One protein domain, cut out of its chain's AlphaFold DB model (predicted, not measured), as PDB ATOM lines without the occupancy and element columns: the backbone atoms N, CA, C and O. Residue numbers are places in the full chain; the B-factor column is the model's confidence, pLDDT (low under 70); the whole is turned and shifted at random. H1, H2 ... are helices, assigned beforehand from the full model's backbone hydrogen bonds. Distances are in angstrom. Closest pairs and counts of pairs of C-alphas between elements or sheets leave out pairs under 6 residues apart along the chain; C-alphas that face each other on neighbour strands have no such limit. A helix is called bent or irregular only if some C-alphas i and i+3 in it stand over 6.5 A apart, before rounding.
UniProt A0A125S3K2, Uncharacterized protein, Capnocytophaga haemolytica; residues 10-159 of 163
ATOM      1  N   LEU A  10     -16.519 -58.732  54.499       65.75
ATOM      2  CA  LEU A  10     -15.768 -57.467  54.507       65.75
ATOM      3  C   LEU A  10     -14.362 -57.609  53.901       65.75
ATOM      4  O   LEU A  10     -13.968 -56.781  53.084       65.75
ATOM      5  N   LEU A  11     -13.633 -58.680  54.234       61.00
ATOM      6  CA  LEU A  11     -12.314 -58.966  53.656       61.00
ATOM      7  C   LEU A  11     -12.390 -59.276  52.153       61.00
ATOM      8  O   LEU A  11     -11.546 -58.812  51.385       61.00
ATOM      9  N   LEU A  12     -13.413 -60.014  51.714       55.31
ATOM     10  CA  LEU A  12     -13.661 -60.269  50.292       55.31
ATOM     11  C   LEU A  12     -13.951 -58.962  49.540       55.31
ATOM     12  O   LEU A  12     -13.299 -58.704  48.529       55.31
ATOM     13  N   PHE A  13     -14.837 -58.105  50.054       58.41
ATOM     14  CA  PHE A  13     -15.142 -56.806  49.443       58.41
ATOM     15  C   PHE A  13     -13.919 -55.883  49.395       58.41
ATOM     16  O   PHE A  13     -13.640 -55.317  48.339       58.41
ATOM     17  N   ALA A  14     -13.143 -55.794  50.479       59.25
ATOM     18  CA  ALA A  14     -11.900 -55.021  50.509       59.25
ATOM     19  C   ALA A  14     -10.884 -55.534  49.473       59.25
ATOM     20  O   ALA A  14     -10.292 -54.748  48.738       59.25
ATOM     21  N   SER A  15     -10.734 -56.856  49.338       58.81
ATOM     22  CA  SER A  15      -9.810 -57.449  48.363       58.81
ATOM     23  C   SER A  15     -10.218 -57.197  46.905       58.81
ATOM     24  O   SER A  15      -9.356 -56.984  46.052       58.81
ATOM     25  N   VAL A  16     -11.522 -57.190  46.604       62.53
ATOM     26  CA  VAL A  16     -12.048 -56.884  45.263       62.53
ATOM     27  C   VAL A  16     -11.891 -55.395  44.957       62.53
ATOM     28  O   VAL A  16     -11.483 -55.037  43.853       62.53
ATOM     29  N   PHE A  17     -12.148 -54.534  45.943       62.28
ATOM     30  CA  PHE A  17     -12.014 -53.088  45.805       62.28
ATOM     31  C   PHE A  17     -10.557 -52.669  45.563       62.28
ATOM     32  O   PHE A  17     -10.286 -51.973  44.585       62.28
ATOM     33  N   CYS A  18      -9.605 -53.186  46.352       66.44
ATOM     34  CA  CYS A  18      -8.175 -52.922  46.147       66.44
ATOM     35  C   CYS A  18      -7.687 -53.415  44.776       66.44
ATOM     36  O   CYS A  18      -6.942 -52.715  44.095       66.44
ATOM     37  N   LYS A  19      -8.141 -54.591  44.318       70.12
ATOM     38  CA  LYS A  19      -7.806 -55.084  42.969       70.12
ATOM     39  C   LYS A  19      -8.331 -54.161  41.867       70.12
ATOM     40  O   LYS A  19      -7.610 -53.905  40.906       70.12
ATOM     41  N   GLY A  20      -9.555 -53.652  42.006       69.12
ATOM     42  CA  GLY A  20     -10.145 -52.710  41.052       69.12
ATOM     43  C   GLY A  20      -9.398 -51.376  40.993       69.12
ATOM     44  O   GLY A  20      -9.097 -50.892  39.903       69.12
ATOM     45  N   GLN A  21      -9.042 -50.814  42.152       74.19
ATOM     46  CA  GLN A  21      -8.265 -49.572  42.240       74.19
ATOM     47  C   GLN A  21      -6.870 -49.719  41.624       74.19
ATOM     48  O   GLN A  21      -6.469 -48.887  40.811       74.19
ATOM     49  N   ASN A  22      -6.170 -50.813  41.931       84.69
ATOM     50  CA  ASN A  22      -4.849 -51.093  41.371       84.69
ATOM     51  C   ASN A  22      -4.898 -51.219  39.844       84.69
ATOM     52  O   ASN A  22      -4.067 -50.644  39.144       84.69
ATOM     53  N   GLN A  23      -5.904 -51.917  39.307       87.50
ATOM     54  CA  GLN A  23      -6.070 -52.049  37.861       87.50
ATOM     55  C   GLN A  23      -6.372 -50.702  37.186       87.50
ATOM     56  O   GLN A  23      -5.862 -50.435  36.093       87.50
ATOM     57  N   ALA A  24      -7.187 -49.853  37.817       88.50
ATOM     58  CA  ALA A  24      -7.484 -48.516  37.313       88.50
ATOM     59  C   ALA A  24      -6.223 -47.642  37.269       88.50
ATOM     60  O   ALA A  24      -5.962 -47.007  36.247       88.50
ATOM     61  N   LEU A  25      -5.407 -47.674  38.329       89.56
ATOM     62  CA  LEU A  25      -4.146 -46.938  38.398       89.56
ATOM     63  C   LEU A  25      -3.153 -47.411  37.328       89.56
ATOM     64  O   LEU A  25      -2.650 -46.590  36.569       89.56
ATOM     65  N   ILE A  26      -2.945 -48.725  37.183       92.56
ATOM     66  CA  ILE A  26      -2.089 -49.290  36.122       92.56
ATOM     67  C   ILE A  26      -2.563 -48.835  34.739       92.56
ATOM     68  O   ILE A  26      -1.757 -48.418  33.907       92.56
ATOM     69  N   SER A  27      -3.874 -48.883  34.494       92.94
ATOM     70  CA  SER A  27      -4.458 -48.499  33.205       92.94
ATOM     71  C   SER A  27      -4.265 -47.007  32.913       92.94
ATOM     72  O   SER A  27      -3.933 -46.645  31.783       92.94
ATOM     73  N   ALA A  28      -4.421 -46.146  33.923       92.69
ATOM     74  CA  ALA A  28      -4.180 -44.711  33.811       92.69
ATOM     75  C   ALA A  28      -2.695 -44.400  33.561       92.69
ATOM     76  O   ALA A  28      -2.375 -43.627  32.657       92.69
ATOM     77  N   THR A  29      -1.789 -45.049  34.296       94.19
ATOM     78  CA  THR A  29      -0.336 -44.889  34.132       94.19
ATOM     79  C   THR A  29       0.112 -45.343  32.747       94.19
ATOM     80  O   THR A  29       0.829 -44.612  32.063       94.19
ATOM     81  N   TYR A  30      -0.382 -46.494  32.274       95.81
ATOM     82  CA  TYR A  30      -0.139 -46.971  30.912       95.81
ATOM     83  C   TYR A  30      -0.617 -45.958  29.868       95.81
ATOM     84  O   TYR A  30       0.118 -45.645  28.932       95.81
ATOM     85  N   ALA A  31      -1.844 -45.446  30.012       95.44
ATOM     86  CA  ALA A  31      -2.410 -44.487  29.071       95.44
ATOM     87  C   ALA A  31      -1.583 -43.197  29.015       95.44
ATOM     88  O   ALA A  31      -1.278 -42.737  27.913       95.44
ATOM     89  N   LYS A  32      -1.160 -42.677  30.175       94.75
ATOM     90  CA  LYS A  32      -0.323 -41.477  30.262       94.75
ATOM     91  C   LYS A  32       1.062 -41.701  29.649       94.75
ATOM     92  O   LYS A  32       1.441 -40.956  28.757       94.75
ATOM     93  N   LEU A  33       1.780 -42.765  30.022       95.38
ATOM     94  CA  LEU A  33       3.088 -43.101  29.423       95.38
ATOM     95  C   LEU A  33       3.008 -43.355  27.915       95.38
ATOM     96  O   LEU A  33       3.938 -43.075  27.161       95.38
ATOM     97  N   LYS A  34       1.890 -43.915  27.449       96.00
ATOM     98  CA  LYS A  34       1.656 -44.145  26.026       96.00
ATOM     99  C   LYS A  34       1.539 -42.836  25.245       96.00
ATOM    100  O   LYS A  34       1.959 -42.832  24.082       96.00
ATOM    101  N   SER A  35       0.940 -41.791  25.817       94.69
ATOM    102  CA  SER A  35       0.799 -40.474  25.180       94.69
ATOM    103  C   SER A  35       1.979 -39.538  25.430       94.69
ATOM    104  O   SER A  35       2.235 -38.702  24.572       94.69
ATOM    105  N   ASP A  36       2.705 -39.717  26.533       94.38
ATOM    106  CA  ASP A  36       3.830 -38.875  26.945       94.38
ATOM    107  C   ASP A  36       4.973 -38.934  25.914       94.38
ATOM    108  O   ASP A  36       5.631 -39.965  25.722       94.38
ATOM    109  N   ALA A  37       5.208 -37.811  25.234       94.50
ATOM    110  CA  ALA A  37       6.270 -37.684  24.243       94.50
ATOM    111  C   ALA A  37       7.667 -37.785  24.873       94.50
ATOM    112  O   ALA A  37       8.532 -38.462  24.311       94.50
ATOM    113  N   LYS A  38       7.859 -37.198  26.059       95.25
ATOM    114  CA  LYS A  38       9.134 -37.160  26.779       95.25
ATOM    115  C   LYS A  38       9.575 -38.565  27.167       95.25
ATOM    116  O   LYS A  38      10.695 -38.966  26.862       95.25
ATOM    117  N   SER A  39       8.673 -39.367  27.734       96.75
ATOM    118  CA  SER A  39       8.963 -40.768  28.084       96.75
ATOM    119  C   SER A  39       9.459 -41.593  26.884       96.75
ATOM    120  O   SER A  39      10.410 -42.374  26.989       96.75
ATOM    121  N   PHE A  40       8.862 -41.392  25.707       98.31
ATOM    122  CA  PHE A  40       9.275 -42.091  24.496       98.31
ATOM    123  C   PHE A  40      10.571 -41.522  23.899       98.31
ATOM    124  O   PHE A  40      11.393 -42.286  23.386       98.31
ATOM    125  N   GLU A  41      10.789 -40.210  23.985       98.00
ATOM    126  CA  GLU A  41      12.050 -39.563  23.611       98.00
ATOM    127  C   GLU A  41      13.223 -40.080  24.437       98.00
ATOM    128  O   GLU A  41      14.265 -40.404  23.872       98.00
ATOM    129  N   GLN A  42      13.034 -40.267  25.743       98.12
ATOM    130  CA  GLN A  42      14.039 -40.888  26.601       98.12
ATOM    131  C   GLN A  42      14.352 -42.320  26.164       98.12
ATOM    132  O   GLN A  42      15.521 -42.683  26.052       98.12
ATOM    133  N   PHE A  43      13.330 -43.123  25.847       98.69
ATOM    134  CA  PHE A  43      13.527 -44.501  25.377       98.69
ATOM    135  C   PHE A  43      14.351 -44.533  24.085       98.69
ATOM    136  O   PHE A  43      15.281 -45.327  23.937       98.69
ATOM    137  N   ALA A  44      14.018 -43.640  23.153       98.62
ATOM    138  CA  ALA A  44      14.738 -43.460  21.904       98.62
ATOM    139  C   ALA A  44      16.190 -43.016  22.139       98.62
ATOM    140  O   ALA A  44      17.117 -43.622  21.601       98.62
ATOM    141  N   PHE A  45      16.400 -42.011  22.987       98.25
ATOM    142  CA  PHE A  45      17.720 -41.472  23.291       98.25
ATOM    143  C   PHE A  45      18.623 -42.494  23.988       98.25
ATOM    144  O   PHE A  45      19.762 -42.691  23.569       98.25
ATOM    145  N   TYR A  46      18.109 -43.236  24.968       98.50
ATOM    146  CA  TYR A  46      18.852 -44.336  25.579       98.50
ATOM    147  C   TYR A  46      19.200 -45.423  24.564       98.50
ATOM    148  O   TYR A  46      20.303 -45.961  24.593       98.50
ATOM    149  N   GLY A  47      18.298 -45.727  23.630       98.12
ATOM    150  CA  GLY A  47      18.585 -46.633  22.523       98.12
ATOM    151  C   GLY A  47      19.749 -46.168  21.657       98.12
ATOM    152  O   GLY A  47      20.643 -46.959  21.348       98.12
ATOM    153  N   PHE A  48      19.782 -44.875  21.332       97.88
ATOM    154  CA  PHE A  48      20.911 -44.256  20.647       97.88
ATOM    155  C   PHE A  48      22.204 -44.379  21.468       97.88
ATOM    156  O   PHE A  48      23.205 -44.848  20.931       97.88
ATOM    157  N   CYS A  49      22.195 -44.038  22.759       97.50
ATOM    158  CA  CYS A  49      23.367 -44.173  23.629       97.50
ATOM    159  C   CYS A  49      23.869 -45.623  23.709       97.50
ATOM    160  O   CYS A  49      25.039 -45.875  23.450       97.50
ATOM    161  N   ASN A  50      22.977 -46.584  23.962       96.62
ATOM    162  CA  ASN A  50      23.304 -48.011  24.054       96.62
ATOM    163  C   ASN A  50      23.906 -48.556  22.748       96.62
ATOM    164  O   ASN A  50      24.832 -49.365  22.759       96.62
ATOM    165  N   CYS A  51      23.388 -48.091  21.610       95.62
ATOM    166  CA  CYS A  51      23.924 -48.416  20.292       95.62
ATOM    167  C   CYS A  51      25.357 -47.903  20.123       95.62
ATOM    168  O   CYS A  51      26.227 -48.658  19.704       95.62
ATOM    169  N   ASN A  52      25.621 -46.647  20.492       93.69
ATOM    170  CA  ASN A  52      26.974 -46.096  20.425       93.69
ATOM    171  C   ASN A  52      27.922 -46.817  21.387       93.69
ATOM    172  O   ASN A  52      29.005 -47.204  20.967       93.69
ATOM    173  N   ASP A  53      27.505 -47.090  22.623       92.88
ATOM    174  CA  ASP A  53      28.339 -47.787  23.609       92.88
ATOM    175  C   ASP A  53      28.769 -49.176  23.132       92.88
ATOM    176  O   ASP A  53      29.928 -49.550  23.302       92.88
ATOM    177  N   THR A  54      27.862 -49.899  22.468       90.12
ATOM    178  CA  THR A  54      28.127 -51.236  21.909       90.12
ATOM    179  C   THR A  54      29.272 -51.225  20.892       90.12
ATOM    180  O   THR A  54      30.001 -52.208  20.775       90.12
ATOM    181  N   TYR A  55      29.442 -50.129  20.150       88.69
ATOM    182  CA  TYR A  55      30.347 -50.083  19.002       88.69
ATOM    183  C   TYR A  55      31.516 -49.104  19.146       88.69
ATOM    184  O   TYR A  55      32.484 -49.223  18.398       88.69
ATOM    185  N   LEU A  56      31.425 -48.141  20.065       86.44
ATOM    186  CA  LEU A  56      32.355 -47.017  20.217       86.44
ATOM    187  C   LEU A  56      32.878 -46.846  21.655       86.44
ATOM    188  O   LEU A  56      33.680 -45.943  21.877       86.44
ATOM    189  N   TYR A  57      32.467 -47.695  22.609       76.50
ATOM    190  CA  TYR A  57      32.943 -47.698  24.005       76.50
ATOM    191  C   TYR A  57      32.809 -46.343  24.728       76.50
ATOM    192  O   TYR A  57      33.757 -45.852  25.335       76.50
ATOM    193  N   SER A  58      31.629 -45.721  24.652       80.06
ATOM    194  CA  SER A  58      31.402 -44.351  25.134       80.06
ATOM    195  C   SER A  58      30.752 -44.211  26.526       80.06
ATOM    196  O   SER A  58      30.630 -43.085  27.001       80.06
ATOM    197  N   GLU A  59      30.334 -45.310  27.171       86.12
ATOM    198  CA  GLU A  59      29.617 -45.355  28.473       86.12
ATOM    199  C   GLU A  59      28.436 -44.359  28.618       86.12
ATOM    200  O   GLU A  59      28.023 -43.976  29.718       86.12
ATOM    201  N   MET A  60      27.847 -43.927  27.502       93.25
ATOM    202  CA  MET A  60      26.829 -42.882  27.462       93.25
ATOM    203  C   MET A  60      25.517 -43.338  28.086       93.25
ATOM    204  O   MET A  60      24.851 -42.548  28.749       93.25
ATOM    205  N   TYR A  61      25.115 -44.591  27.883       96.69
ATOM    206  CA  TYR A  61      23.832 -45.094  28.360       96.69
ATOM    207  C   TYR A  61      23.708 -44.972  29.879       96.69
ATOM    208  O   TYR A  61      22.712 -44.447  30.378       96.69
ATOM    209  N   ASP A  62      24.721 -45.435  30.614       95.56
ATOM    210  CA  ASP A  62      24.681 -45.474  32.078       95.56
ATOM    211  C   ASP A  62      24.706 -44.066  32.679       95.56
ATOM    212  O   ASP A  62      23.944 -43.765  33.605       95.56
ATOM    213  N   SER A  63      25.519 -43.178  32.099       95.75
ATOM    214  CA  SER A  63      25.562 -41.762  32.466       95.75
ATOM    215  C   SER A  63      24.207 -41.076  32.246       95.75
ATOM    216  O   SER A  63      23.683 -40.404  33.144       95.75
ATOM    217  N   GLN A  64      23.593 -41.287  31.078       96.69
ATOM    218  CA  GLN A  64      22.330 -40.641  30.721       96.69
ATOM    219  C   GLN A  64      21.148 -41.189  31.518       96.69
ATOM    220  O   GLN A  64      20.325 -40.398  31.985       96.69
ATOM    221  N   TYR A  65      21.082 -42.505  31.750       97.81
ATOM    222  CA  TYR A  65      20.088 -43.095  32.646       97.81
ATOM    223  C   TYR A  65      20.193 -42.489  34.048       97.81
ATOM    224  O   TYR A  65      19.199 -42.026  34.591       97.81
ATOM    225  N   THR A  66      21.400 -42.430  34.618       97.12
ATOM    226  CA  THR A  66      21.609 -41.910  35.980       97.12
ATOM    227  C   THR A  66      21.188 -40.445  36.094       97.12
ATOM    228  O   THR A  66      20.494 -40.064  37.034       97.12
ATOM    229  N   THR A  67      21.560 -39.627  35.107       96.50
ATOM    230  CA  THR A  67      21.220 -38.197  35.067       96.50
ATOM    231  C   THR A  67      19.708 -37.983  35.053       96.50
ATOM    232  O   THR A  67      19.149 -37.286  35.897       96.50
ATOM    233  N   THR A  68      19.025 -38.630  34.116       96.12
ATOM    234  CA  THR A  68      17.570 -38.500  33.946       96.12
ATOM    235  C   THR A  68      16.781 -39.166  35.072       96.12
ATOM    236  O   THR A  68      15.738 -38.648  35.464       96.12
ATOM    237  N   PHE A  69      17.292 -40.256  35.657       95.44
ATOM    238  CA  PHE A  69      16.755 -40.807  36.896       95.44
ATOM    239  C   PHE A  69      16.784 -39.729  37.975       95.44
ATOM    240  O   PHE A  69      15.729 -39.365  38.480       95.44
ATOM    241  N   ASN A  70      17.944 -39.135  38.263       94.56
ATOM    242  CA  ASN A  70      18.090 -38.103  39.295       94.56
ATOM    243  C   ASN A  70      17.202 -36.868  39.065       94.56
ATOM    244  O   ASN A  70      16.766 -36.257  40.036       94.56
ATOM    245  N   HIS A  71      16.858 -36.556  37.816       93.12
ATOM    246  CA  HIS A  71      15.918 -35.484  37.459       93.12
ATOM    247  C   HIS A  71      14.430 -35.868  37.538       93.12
ATOM    248  O   HIS A  71      13.582 -35.074  37.149       93.12
ATOM    249  N   LEU A  72      14.095 -37.056  38.052       91.94
ATOM    250  CA  LEU A  72      12.709 -37.535  38.202       91.94
ATOM    251  C   LEU A  72      11.956 -37.666  36.868       91.94
ATOM    252  O   LEU A  72      10.728 -37.606  36.819       91.94
ATOM    253  N   GLU A  73      12.691 -37.901  35.786       93.94
ATOM    254  CA  GLU A  73      12.097 -38.044  34.465       93.94
ATOM    255  C   GLU A  73      11.261 -39.331  34.336       93.94
ATOM    256  O   GLU A  73      11.583 -40.328  34.988       93.94
ATOM    257  N   PRO A  74      10.218 -39.359  33.485       93.38
ATOM    258  CA  PRO A  74       9.207 -40.415  33.505       93.38
ATOM    259  C   PRO A  74       9.767 -41.808  33.280       93.38
ATOM    260  O   PRO A  74       9.614 -42.684  34.129       93.38
ATOM    261  N   LEU A  75      10.459 -42.039  32.167       96.19
ATOM    262  CA  LEU A  75      10.878 -43.390  31.814       96.19
ATOM    263  C   LEU A  75      11.747 -44.093  32.881       96.19
ATOM    264  O   LEU A  75      11.384 -45.204  33.275       96.19
ATOM    265  N   PRO A  76      12.852 -43.499  33.380       95.69
ATOM    266  CA  PRO A  76      13.709 -44.154  34.369       95.69
ATOM    267  C   PRO A  76      13.047 -44.290  35.748       95.69
ATOM    268  O   PRO A  76      13.546 -45.030  36.588       95.69
ATOM    269  N   ARG A  77      11.927 -43.601  36.005       94.06
ATOM    270  CA  ARG A  77      11.160 -43.762  37.248       94.06
ATOM    271  C   ARG A  77      10.200 -44.941  37.210       94.06
ATOM    272  O   ARG A  77       9.921 -45.514  38.257       94.06
ATOM    273  N   PHE A  78       9.744 -45.340  36.025       95.50
ATOM    274  CA  PHE A  78       8.858 -46.495  35.857       95.50
ATOM    275  C   PHE A  78       9.575 -47.804  35.541       95.50
ATOM    276  O   PHE A  78       8.962 -48.864  35.677       95.50
ATOM    277  N   PHE A  79      10.826 -47.745  35.081       97.06
ATOM    278  CA  PHE A  79      11.562 -48.926  34.652       97.06
ATOM    279  C   PHE A  79      13.007 -48.882  35.109       97.06
ATOM    280  O   PHE A  79      13.738 -47.933  34.831       97.06
ATOM    281  N   GLU A  80      13.427 -49.991  35.706       96.06
ATOM    282  CA  GLU A  80      14.822 -50.223  36.033       96.06
ATOM    283  C   GLU A  80      15.704 -50.207  34.784       96.06
ATOM    284  O   GLU A  80      15.339 -50.691  33.704       96.06
ATOM    285  N   ARG A  81      16.927 -49.719  34.971       97.12
ATOM    286  CA  ARG A  81      17.930 -49.561  33.918       97.12
ATOM    287  C   ARG A  81      18.092 -50.793  33.036       97.12
ATOM    288  O   ARG A  81      18.111 -50.682  31.810       97.12
ATOM    289  N   GLU A  82      18.216 -51.963  33.655       97.06
ATOM    290  CA  GLU A  82      18.469 -53.216  32.942       97.06
ATOM    291  C   GLU A  82      17.243 -53.695  32.155       97.06
ATOM    292  O   GLU A  82      17.386 -54.347  31.123       97.06
ATOM    293  N   VAL A  83      16.033 -53.324  32.587       98.06
ATOM    294  CA  VAL A  83      14.789 -53.640  31.873       98.06
ATOM    295  C   VAL A  83      14.722 -52.845  30.571       98.06
ATOM    296  O   VAL A  83      14.461 -53.413  29.506       98.06
ATOM    297  N   ILE A  84      15.026 -51.544  30.635       98.38
ATOM    298  CA  ILE A  84      15.109 -50.685  29.449       98.38
ATOM    299  C   ILE A  84      16.205 -51.203  28.507       98.38
ATOM    300  O   ILE A  84      15.950 -51.417  27.318       98.38
ATOM    301  N   ARG A  85      17.404 -51.478  29.039       97.94
ATOM    302  CA  ARG A  85      18.550 -51.977  28.263       97.94
ATOM    303  C   ARG A  85      18.217 -53.289  27.559       97.94
ATOM    304  O   ARG A  85      18.498 -53.434  26.372       97.94
ATOM    305  N   ALA A  86      17.559 -54.223  28.243       97.88
ATOM    306  CA  ALA A  86      17.135 -55.490  27.653       97.88
ATOM    307  C   ALA A  86      16.139 -55.288  26.498       97.88
ATOM    308  O   ALA A  86      16.280 -55.914  25.446       97.88
ATOM    309  N   ALA A  87      15.157 -54.392  26.650       98.12
ATOM    310  CA  ALA A  87      14.212 -54.073  25.580       98.12
ATOM    311  C   ALA A  87      14.912 -53.477  24.344       98.12
ATOM    312  O   ALA A  87      14.586 -53.842  23.210       98.12
ATOM    313  N   LEU A  88      15.897 -52.602  24.560       98.19
ATOM    314  CA  LEU A  88      16.699 -51.989  23.501       98.19
ATOM    315  C   LEU A  88      17.616 -53.005  22.813       98.19
ATOM    316  O   LEU A  88      17.636 -53.057  21.585       98.19
ATOM    317  N   ASN A  89      18.297 -53.865  23.571       97.06
ATOM    318  CA  ASN A  89      19.137 -54.933  23.025       97.06
ATOM    319  C   ASN A  89      18.318 -55.891  22.158       97.06
ATOM    320  O   ASN A  89      18.682 -56.155  21.015       97.06
ATOM    321  N   ASN A  90      17.152 -56.327  22.645       96.94
ATOM    322  CA  ASN A  90      16.246 -57.183  21.879       96.94
ATOM    323  C   ASN A  90      15.777 -56.526  20.574       96.94
ATOM    324  O   ASN A  90      15.634 -57.196  19.552       96.94
ATOM    325  N   TYR A  91      15.530 -55.215  20.594       97.69
ATOM    326  CA  TYR A  91      15.213 -54.459  19.385       97.69
ATOM    327  C   TYR A  91      16.406 -54.376  18.426       97.69
ATOM    328  O   TYR A  91      16.227 -54.517  17.214       97.69
ATOM    329  N   HIS A  92      17.607 -54.177  18.966       96.88
ATOM    330  CA  HIS A  92      18.834 -54.015  18.201       96.88
ATOM    331  C   HIS A  92      19.276 -55.299  17.492       96.88
ATOM    332  O   HIS A  92      19.724 -55.217  16.352       96.88
ATOM    333  N   THR A  93      19.062 -56.477  18.092       95.88
ATOM    334  CA  THR A  93      19.485 -57.782  17.542       95.88
ATOM    335  C   THR A  93      19.051 -58.004  16.091       95.88
ATOM    336  O   THR A  93      19.787 -58.590  15.299       95.88
ATOM    337  N   ALA A  94      17.883 -57.483  15.701       94.44
ATOM    338  CA  ALA A  94      17.381 -57.568  14.326       94.44
ATOM    339  C   ALA A  94      18.243 -56.812  13.290       94.44
ATOM    340  O   ALA A  94      18.011 -56.943  12.087       94.44
ATOM    341  N   TYR A  95      19.213 -56.016  13.740       95.06
ATOM    342  CA  TYR A  95      20.066 -55.160  12.925       95.06
ATOM    343  C   TYR A  95      21.561 -55.471  13.082       95.06
ATOM    344  O   TYR A  95      22.350 -54.839  12.387       95.06
ATOM    345  N   ASN A  96      21.966 -56.454  13.897       93.50
ATOM    346  CA  ASN A  96      23.385 -56.757  14.160       93.50
ATOM    347  C   ASN A  96      24.202 -56.936  12.874       93.50
ATOM    348  O   ASN A  96      25.190 -56.240  12.679       93.50
ATOM    349  N   ASN A  97      23.716 -57.749  11.926       93.81
ATOM    350  CA  ASN A  97      24.397 -57.974  10.642       93.81
ATOM    351  C   ASN A  97      24.686 -56.670   9.876       93.81
ATOM    352  O   ASN A  97      25.676 -56.567   9.154       93.81
ATOM    353  N   ARG A  98      23.805 -55.671  10.014       93.44
ATOM    354  CA  ARG A  98      23.982 -54.356   9.395       93.44
ATOM    355  C   ARG A  98      25.147 -53.612  10.039       93.44
ATOM    356  O   ARG A  98      25.968 -53.060   9.317       93.44
ATOM    357  N   PHE A  99      25.214 -53.594  11.365       93.56
ATOM    358  CA  PHE A  99      26.285 -52.922  12.098       93.56
ATOM    359  C   PHE A  99      27.627 -53.651  11.966       93.56
ATOM    360  O   PHE A  99      28.639 -52.989  11.755       93.56
ATOM    361  N   ASP A 100      27.634 -54.985  11.936       91.44
ATOM    362  CA  ASP A 100      28.837 -55.785  11.665       91.44
ATOM    363  C   ASP A 100      29.436 -55.450  10.290       91.44
ATOM    364  O   ASP A 100      30.652 -55.325  10.131       91.44
ATOM    365  N   ALA A 101      28.586 -55.283   9.270       91.88
ATOM    366  CA  ALA A 101      29.026 -54.872   7.941       91.88
ATOM    367  C   ALA A 101      29.594 -53.444   7.939       91.88
ATOM    368  O   ALA A 101      30.611 -53.191   7.290       91.88
ATOM    369  N   LEU A 102      28.975 -52.518   8.681       92.00
ATOM    370  CA  LEU A 102      29.470 -51.146   8.818       92.00
ATOM    371  C   LEU A 102      30.843 -51.110   9.493       92.00
ATOM    372  O   LEU A 102      31.739 -50.462   8.960       92.00
ATOM    373  N   GLN A 103      31.032 -51.847  10.593       88.56
ATOM    374  CA  GLN A 103      32.318 -51.936  11.294       88.56
ATOM    375  C   GLN A 103      33.437 -52.495  10.410       88.56
ATOM    376  O   GLN A 103      34.567 -52.023  10.471       88.56
ATOM    377  N   LYS A 104      33.133 -53.485   9.563       89.19
ATOM    378  CA  LYS A 104      34.114 -54.057   8.626       89.19
ATOM    379  C   LYS A 104      34.470 -53.113   7.478       89.19
ATOM    380  O   LYS A 104      35.558 -53.219   6.925       89.19
ATOM    381  N   THR A 105      33.544 -52.236   7.090       88.75
ATOM    382  CA  THR A 105      33.693 -51.375   5.907       88.75
ATOM    383  C   THR A 105      34.323 -50.029   6.249       88.75
ATOM    384  O   THR A 105      35.129 -49.509   5.479       88.75
ATOM    385  N   TYR A 106      33.949 -49.441   7.386       84.00
ATOM    386  CA  TYR A 106      34.325 -48.080   7.746       84.00
ATOM    387  C   TYR A 106      35.229 -48.074   8.972       84.00
ATOM    388  O   TYR A 106      34.850 -48.539  10.041       84.00
ATOM    389  N   TYR A 107      36.415 -47.483   8.820       71.25
ATOM    390  CA  TYR A 107      37.385 -47.339   9.906       71.25
ATOM    391  C   TYR A 107      36.930 -46.342  10.987       71.25
ATOM    392  O   TYR A 107      37.306 -46.473  12.148       71.25
ATOM    393  N   ASN A 108      36.124 -45.335  10.622       76.19
ATOM    394  CA  ASN A 108      35.637 -44.319  11.554       76.19
ATOM    395  C   ASN A 108      34.206 -44.607  12.038       76.19
ATOM    396  O   ASN A 108      33.361 -45.125  11.309       76.19
ATOM    397  N   GLY A 109      33.915 -44.218  13.281       84.50
ATOM    398  CA  GLY A 109      32.613 -44.446  13.915       84.50
ATOM    399  C   GLY A 109      31.456 -43.625  13.338       84.50
ATOM    400  O   GLY A 109      30.312 -43.834  13.724       84.50
ATOM    401  N   TYR A 110      31.705 -42.704  12.400       90.81
ATOM    402  CA  TYR A 110      30.690 -41.763  11.914       90.81
ATOM    403  C   TYR A 110      29.472 -42.461  11.296       90.81
ATOM    404  O   TYR A 110      28.332 -42.110  11.599       90.81
ATOM    405  N   GLN A 111      29.698 -43.481  10.461       92.81
ATOM    406  CA  GLN A 111      28.598 -44.232   9.847       92.81
ATOM    407  C   GLN A 111      27.796 -45.023  10.886       92.81
ATOM    408  O   GLN A 111      26.578 -45.137  10.766       92.81
ATOM    409  N   ILE A 112      28.456 -45.513  11.937       92.62
ATOM    410  CA  ILE A 112      27.797 -46.200  13.051       92.62
ATOM    411  C   ILE A 112      26.898 -45.220  13.805       92.62
ATOM    412  O   ILE A 112      25.716 -45.509  13.980       92.62
ATOM    413  N   ILE A 113      27.406 -44.035  14.158       93.81
ATOM    414  CA  ILE A 113      26.633 -42.978  14.833       93.81
ATOM    415  C   ILE A 113      25.408 -42.594  13.997       93.81
ATOM    416  O   ILE A 113      24.286 -42.558  14.508       93.81
ATOM    417  N   ALA A 114      25.603 -42.341  12.699       94.88
ATOM    418  CA  ALA A 114      24.523 -41.964  11.792       94.88
ATOM    419  C   ALA A 114      23.444 -43.053  11.700       94.88
ATOM    420  O   ALA A 114      22.249 -42.749  11.639       94.88
ATOM    421  N   GLU A 115      23.841 -44.325  11.717       95.56
ATOM    422  CA  GLU A 115      22.899 -45.437  11.673       95.56
ATOM    423  C   GLU A 115      22.216 -45.722  13.008       95.56
ATOM    424  O   GLU A 115      21.012 -45.989  13.013       95.56
ATOM    425  N   CYS A 116      22.910 -45.559  14.136       96.25
ATOM    426  CA  CYS A 116      22.285 -45.528  15.454       96.25
ATOM    427  C   CYS A 116      21.225 -44.417  15.517       96.25
ATOM    428  O   CYS A 116      20.091 -44.676  15.921       96.25
ATOM    429  N   TYR A 117      21.539 -43.205  15.046       96.69
ATOM    430  CA  TYR A 117      20.595 -42.082  15.034       96.69
ATOM    431  C   TYR A 117      19.345 -42.384  14.198       96.69
ATOM    432  O   TYR A 117      18.220 -42.193  14.659       96.69
ATOM    433  N   LYS A 118      19.513 -42.913  12.978       97.00
ATOM    434  CA  LYS A 118      18.373 -43.304  12.130       97.00
ATOM    435  C   LYS A 118      17.528 -44.399  12.776       97.00
ATOM    436  O   LYS A 118      16.299 -44.336  12.716       97.00
ATOM    437  N   LEU A 119      18.176 -45.405  13.366       97.75
ATOM    438  CA  LEU A 119      17.498 -46.538  13.987       97.75
ATOM    439  C   LEU A 119      16.658 -46.092  15.189       97.75
ATOM    440  O   LEU A 119      15.498 -46.490  15.303       97.75
ATOM    441  N   TYR A 120      17.216 -45.221  16.026       98.31
ATOM    442  CA  TYR A 120      16.605 -44.762  17.269       98.31
ATOM    443  C   TYR A 120      15.886 -43.411  17.160       98.31
ATOM    444  O   TYR A 120      15.546 -42.798  18.163       98.31
ATOM    445  N   ARG A 121      15.577 -42.950  15.946       97.62
ATOM    446  CA  ARG A 121      14.743 -41.763  15.731       97.62
ATOM    447  C   ARG A 121      13.322 -41.985  16.267       97.62
ATOM    448  O   ARG A 121      12.695 -43.001  15.975       97.62
ATOM    449  N   THR A 122      12.747 -40.980  16.924       97.94
ATOM    450  CA  THR A 122      11.372 -41.007  17.469       97.94
ATOM    451  C   THR A 122      10.289 -41.273  16.415       97.94
ATOM    452  O   THR A 122       9.284 -41.924  16.684       97.94
ATOM    453  N   SER A 123      10.494 -40.878  15.158       97.50
ATOM    454  CA  SER A 123       9.561 -41.209  14.071       97.50
ATOM    455  C   SER A 123       9.561 -42.696  13.670       97.50
ATOM    456  O   SER A 123       8.778 -43.099  12.806       97.50
ATOM    457  N   ASN A 124      10.456 -43.526  14.219       98.06
ATOM    458  CA  ASN A 124      10.544 -44.941  13.883       98.06
ATOM    459  C   ASN A 124       9.396 -45.733  14.531       98.06
ATOM    460  O   ASN A 124       9.388 -46.033  15.724       98.06
ATOM    461  N   LYS A 125       8.430 -46.155  13.707       97.62
ATOM    462  CA  LYS A 125       7.254 -46.920  14.156       97.62
ATOM    463  C   LYS A 125       7.612 -48.264  14.805       97.62
ATOM    464  O   LYS A 125       6.896 -48.711  15.700       97.62
ATOM    465  N   LYS A 126       8.701 -48.918  14.379       98.06
ATOM    466  CA  LYS A 126       9.149 -50.183  14.991       98.06
ATOM    467  C   LYS A 126       9.696 -49.937  16.396       98.06
ATOM    468  O   LYS A 126       9.367 -50.703  17.294       98.06
ATOM    469  N   LEU A 127      10.448 -48.852  16.587       98.50
ATOM    470  CA  LEU A 127      10.925 -48.431  17.905       98.50
ATOM    471  C   LEU A 127       9.752 -48.103  18.835       98.50
ATOM    472  O   LEU A 127       9.690 -48.619  19.947       98.50
ATOM    473  N   ARG A 128       8.762 -47.338  18.349       98.44
ATOM    474  CA  ARG A 128       7.535 -47.049  19.113       98.44
ATOM    475  C   ARG A 128       6.797 -48.325  19.511       98.44
ATOM    476  O   ARG A 128       6.320 -48.426  20.634       98.44
ATOM    477  N   LYS A 129       6.730 -49.328  18.632       98.25
ATOM    478  CA  LYS A 129       6.127 -50.629  18.960       98.25
ATOM    479  C   LYS A 129       6.896 -51.366  20.065       98.25
ATOM    480  O   LYS A 129       6.258 -51.976  20.918       98.25
ATOM    481  N   THR A 130       8.228 -51.310  20.066       98.44
ATOM    482  CA  THR A 130       9.052 -51.863  21.156       98.44
ATOM    483  C   THR A 130       8.763 -51.152  22.474       98.44
ATOM    484  O   THR A 130       8.509 -51.824  23.468       98.44
ATOM    485  N   TYR A 131       8.716 -49.817  22.467       98.69
ATOM    486  CA  TYR A 131       8.360 -49.021  23.642       98.69
ATOM    487  C   TYR A 131       6.991 -49.420  24.211       98.69
ATOM    488  O   TYR A 131       6.871 -49.748  25.385       98.69
ATOM    489  N   LEU A 132       5.961 -49.504  23.363       98.44
ATOM    490  CA  LEU A 132       4.625 -49.911  23.807       98.44
ATOM    491  C   LEU A 132       4.590 -51.337  24.369       98.44
ATOM    492  O   LEU A 132       3.794 -51.611  25.259       98.44
ATOM    493  N   ARG A 133       5.445 -52.240  23.873       98.25
ATOM    494  CA  ARG A 133       5.576 -53.591  24.433       98.25
ATOM    495  C   ARG A 133       6.205 -53.565  25.823       98.25
ATOM    496  O   ARG A 133       5.727 -54.293  26.680       98.25
ATOM    497  N   LEU A 134       7.228 -52.734  26.036       98.19
ATOM    498  CA  LEU A 134       7.818 -52.514  27.358       98.19
ATOM    499  C   LEU A 134       6.758 -52.004  28.347       98.19
ATOM    500  O   LEU A 134       6.635 -52.546  29.440       98.19
ATOM    501  N   LEU A 135       5.931 -51.038  27.931       97.88
ATOM    502  CA  LEU A 135       4.832 -50.530  28.761       97.88
ATOM    503  C   LEU A 135       3.786 -51.591  29.116       97.88
ATOM    504  O   LEU A 135       3.121 -51.475  30.140       97.88
ATOM    505  N   SER A 136       3.593 -52.590  28.256       96.94
ATOM    506  CA  SER A 136       2.615 -53.665  28.446       96.94
ATOM    507  C   SER A 136       3.150 -54.855  29.253       96.94
ATOM    508  O   SER A 136       2.446 -55.853  29.372       96.94
ATOM    509  N   ASP A 137       4.373 -54.789  29.785       96.31
ATOM    510  CA  ASP A 137       4.931 -55.857  30.616       96.31
ATOM    511  C   ASP A 137       4.272 -55.872  32.007       96.31
ATOM    512  O   ASP A 137       4.499 -54.988  32.834       96.31
ATOM    513  N   GLU A 138       3.465 -56.900  32.283       94.12
ATOM    514  CA  GLU A 138       2.718 -57.025  33.543       94.12
ATOM    515  C   GLU A 138       3.616 -57.103  34.785       94.12
ATOM    516  O   GLU A 138       3.198 -56.711  35.875       94.12
ATOM    517  N   LYS A 139       4.848 -57.619  34.660       93.75
ATOM    518  CA  LYS A 139       5.787 -57.669  35.786       93.75
ATOM    519  C   LYS A 139       6.257 -56.260  36.136       93.75
ATOM    520  O   LYS A 139       6.336 -55.949  37.320       93.75
ATOM    521  N   GLN A 140       6.523 -55.424  35.134       94.62
ATOM    522  CA  GLN A 140       6.886 -54.021  35.357       94.62
ATOM    523  C   GLN A 140       5.695 -53.209  35.871       94.62
ATOM    524  O   GLN A 140       5.832 -52.458  36.828       94.62
ATOM    525  N   GLN A 141       4.501 -53.421  35.315       94.44
ATOM    526  CA  GLN A 141       3.289 -52.708  35.733       94.44
ATOM    527  C   GLN A 141       2.941 -52.900  37.212       94.44
ATOM    528  O   GLN A 141       2.420 -51.986  37.846       94.44
ATOM    529  N   LYS A 142       3.251 -54.070  37.785       91.88
ATOM    530  CA  LYS A 142       3.063 -54.323  39.222       91.88
ATOM    531  C   LYS A 142       3.883 -53.381  40.100       91.88
ATOM    532  O   LYS A 142       3.429 -53.058  41.186       91.88
ATOM    533  N   GLN A 143       5.035 -52.906  39.629       91.50
ATOM    534  CA  GLN A 143       5.850 -51.959  40.390       91.50
ATOM    535  C   GLN A 143       5.202 -50.573  40.478       91.50
ATOM    536  O   GLN A 143       5.462 -49.825  41.411       91.50
ATOM    537  N   TRP A 144       4.316 -50.223  39.543       92.44
ATOM    538  CA  TRP A 144       3.703 -48.894  39.500       92.44
ATOM    539  C   TRP A 144       2.693 -48.662  40.622       92.44
ATOM    540  O   TRP A 144       2.339 -47.523  40.877       92.44
ATOM    541  N   ILE A 145       2.211 -49.721  41.268       90.56
ATOM    542  CA  ILE A 145       1.253 -49.636  42.379       90.56
ATOM    543  C   ILE A 145       1.924 -49.829  43.744       90.56
ATOM    544  O   ILE A 145       1.233 -49.903  44.756       90.56
ATOM    545  N   GLU A 146       3.251 -49.961  43.768       90.12
ATOM    546  CA  GLU A 146       4.014 -50.080  45.005       90.12
ATOM    547  C   GLU A 146       3.990 -48.755  45.771       90.12
ATOM    548  O   GLU A 146       3.977 -47.671  45.185       90.12
ATOM    549  N   GLU A 147       4.017 -48.839  47.098       86.94
ATOM    550  CA  GLU A 147       3.844 -47.679  47.981       86.94
ATOM    551  C   GLU A 147       4.868 -46.566  47.703       86.94
ATOM    552  O   GLU A 147       4.512 -45.389  47.663       86.94
ATOM    553  N   TYR A 148       6.118 -46.933  47.398       87.62
ATOM    554  CA  TYR A 148       7.189 -45.976  47.098       87.62
ATOM    555  C   TYR A 148       6.936 -45.139  45.829       87.62
ATOM    556  O   TYR A 148       7.557 -44.090  45.659       87.62
ATOM    557  N   MET A 149       6.039 -45.578  44.939       91.44
ATOM    558  CA  MET A 149       5.672 -44.849  43.721       91.44
ATOM    559  C   MET A 149       4.570 -43.812  43.954       91.44
ATOM    560  O   MET A 149       4.339 -42.985  43.074       91.44
ATOM    561  N   SER A 150       3.892 -43.828  45.107       88.44
ATOM    562  CA  SER A 150       2.702 -43.004  45.365       88.44
ATOM    563  C   SER A 150       2.960 -41.503  45.184       88.44
ATOM    564  O   SER A 150       2.216 -40.818  44.473       88.44
ATOM    565  N   ASP A 151       4.043 -40.990  45.772       87.25
ATOM    566  CA  ASP A 151       4.391 -39.566  45.691       87.25
ATOM    567  C   ASP A 151       4.735 -39.160  44.257       87.25
ATOM    568  O   ASP A 151       4.268 -38.132  43.756       87.25
ATOM    569  N   TYR A 152       5.499 -40.009  43.566       90.19
ATOM    570  CA  TYR A 152       5.874 -39.777  42.179       90.19
ATOM    571  C   TYR A 152       4.658 -39.779  41.255       90.19
ATOM    572  O   TYR A 152       4.496 -38.868  40.450       90.19
ATOM    573  N   LEU A 153       3.774 -40.769  41.388       89.50
ATOM    574  CA  LEU A 153       2.548 -40.857  40.601       89.50
ATOM    575  C   LEU A 153       1.651 -39.644  40.822       89.50
ATOM    576  O   LEU A 153       1.127 -39.096  39.854       89.50
ATOM    577  N   THR A 154       1.512 -39.196  42.071       87.31
ATOM    578  CA  THR A 154       0.743 -37.992  42.400       87.31
ATOM    579  C   THR A 154       1.279 -36.789  41.628       87.31
ATOM    580  O   THR A 154       0.517 -36.126  40.928       87.31
ATOM    581  N   GLN A 155       2.592 -36.552  41.669       86.25
ATOM    582  CA  GLN A 155       3.219 -35.473  40.899       86.25
ATOM    583  C   GLN A 155       3.049 -35.674  39.390       86.25
ATOM    584  O   GLN A 155       2.596 -34.771  38.697       86.25
ATOM    585  N   TYR A 156       3.342 -36.870  38.884       87.06
ATOM    586  CA  TYR A 156       3.289 -37.193  37.463       87.06
ATOM    587  C   TYR A 156       1.892 -36.970  36.867       87.06
ATOM    588  O   TYR A 156       1.772 -36.443  35.761       87.06
ATOM    589  N   PHE A 157       0.819 -37.305  37.589       85.25
ATOM    590  CA  PHE A 157      -0.550 -37.037  37.141       85.25
ATOM    591  C   PHE A 157      -0.970 -35.565  37.267       85.25
ATOM    592  O   PHE A 157      -1.836 -35.141  36.503       85.25
ATOM    593  N   ILE A 158      -0.370 -34.790  38.179       78.69
ATOM    594  CA  ILE A 158      -0.651 -33.354  38.354       78.69
ATOM    595  C   ILE A 158       0.073 -32.507  37.306       78.69
ATOM    596  O   ILE A 158      -0.487 -31.512  36.844       78.69
ATOM    597  N   THR A 159       1.297 -32.875  36.919       66.69
ATOM    598  CA  THR A 159       2.066 -32.123  35.925       66.69
ATOM    599  C   THR A 159       1.355 -32.182  34.571       66.69
ATOM    600  O   THR A 159       1.341 -33.212  33.885       66.69
TER     601      THR A 159
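Overview. This is residues 10 to 159 of the 163 residues of an uncharacterized protein of Capnocytophaga haemolytica (UniProt A0A125S3K2). A long helix, H1, runs as an arm out of one end of an elongated body of helices, and its residues 10 to 20 stick out free. In the body H2 is the core, with H3, H4, H5a, H6 and H7 packed round it; the hairpin of H5b and H6 reaches the end far from the arm, while H8 and H9 lie toward the arm's side. The printed part has 150 residues with nine named helices, H1 to H9 in chain order, and no named strand: the class is all helix. It is only just loose, close to compact, with a radius of gyration of the C-alphas of 18.1 A, and spans 70 by 28 by 23 A.

Along the chain. Find C-alpha 10 at (-15.768, -57.467, 54.507); from there H1, residues 10 to 35, runs 37.7 A to C-alpha 35 at (0.799, -40.474, 25.180). H2, residues 37 to 56, is 28.0 A long. Next come H3, residues 60 to 70, 15.5 A, and H4, residues 74 to 78, 6.5 A. H5, residues 81 to 105, was assigned as one helix by its hydrogen bonds but is bent, with C-alphas 94 and 97 7.9 A apart; its arms are H5a, residues 81 to 94, 21.2 A, and H5b, residues 97 to 105, 12.3 A. H6 is residues 110 to 119, 14.2 A, H7 residues 125 to 135, 15.2 A, and H8 residues 138 to 145, 11.6 A. H9, residues 147 to 158, 17.8 A, ends with C-alpha 158 at (-0.651, -33.354, 38.354); it is irregular, with C-alphas 148 and 151 7.1 A apart.

Arrangement. Start on H1: its residues 30 to 34 alone touch H7, closest at the C-alphas of Tyr 30 and Leu 135, 6.5 A. Its residues 22 to 29 alone touch H8, about perpendicular at 75 degrees, closest at the C-alphas of Asn 22 and Ile 145, 6.4 A. Look next at the hub, H2, which touches five helices. With H3 it forms a hairpin at a shallow tilt of 31 degrees, closest at the C-alphas of Cys 49 and Tyr 61, 4.8 A. It also touches H4, at the C-alphas of Ser 39 and Leu 75, 4.9 A, and H6, at those of Phe 48 and Cys 116, 5.5 A. H9 touches no helix but is near H1. O i to N i+4 pairs are all within hydrogen-bond range in H1, H3, H4, H5b, H6 and H7; the counts are 15 of 16 in H2, 9 of 10 in H5a, 6 of 8 in H9 and 1 of 4 in H8, where 2 of 5 O i to N i+3 pairs are within range.

Size, cuts and confidence. The C-alphas farthest apart, those of Leu 10 and Tyr 107, are 70.1 A apart. The printed part has no cut, and the links between the helices are tight. Residues 10 to 18, 20 and 159 have pLDDT under 70.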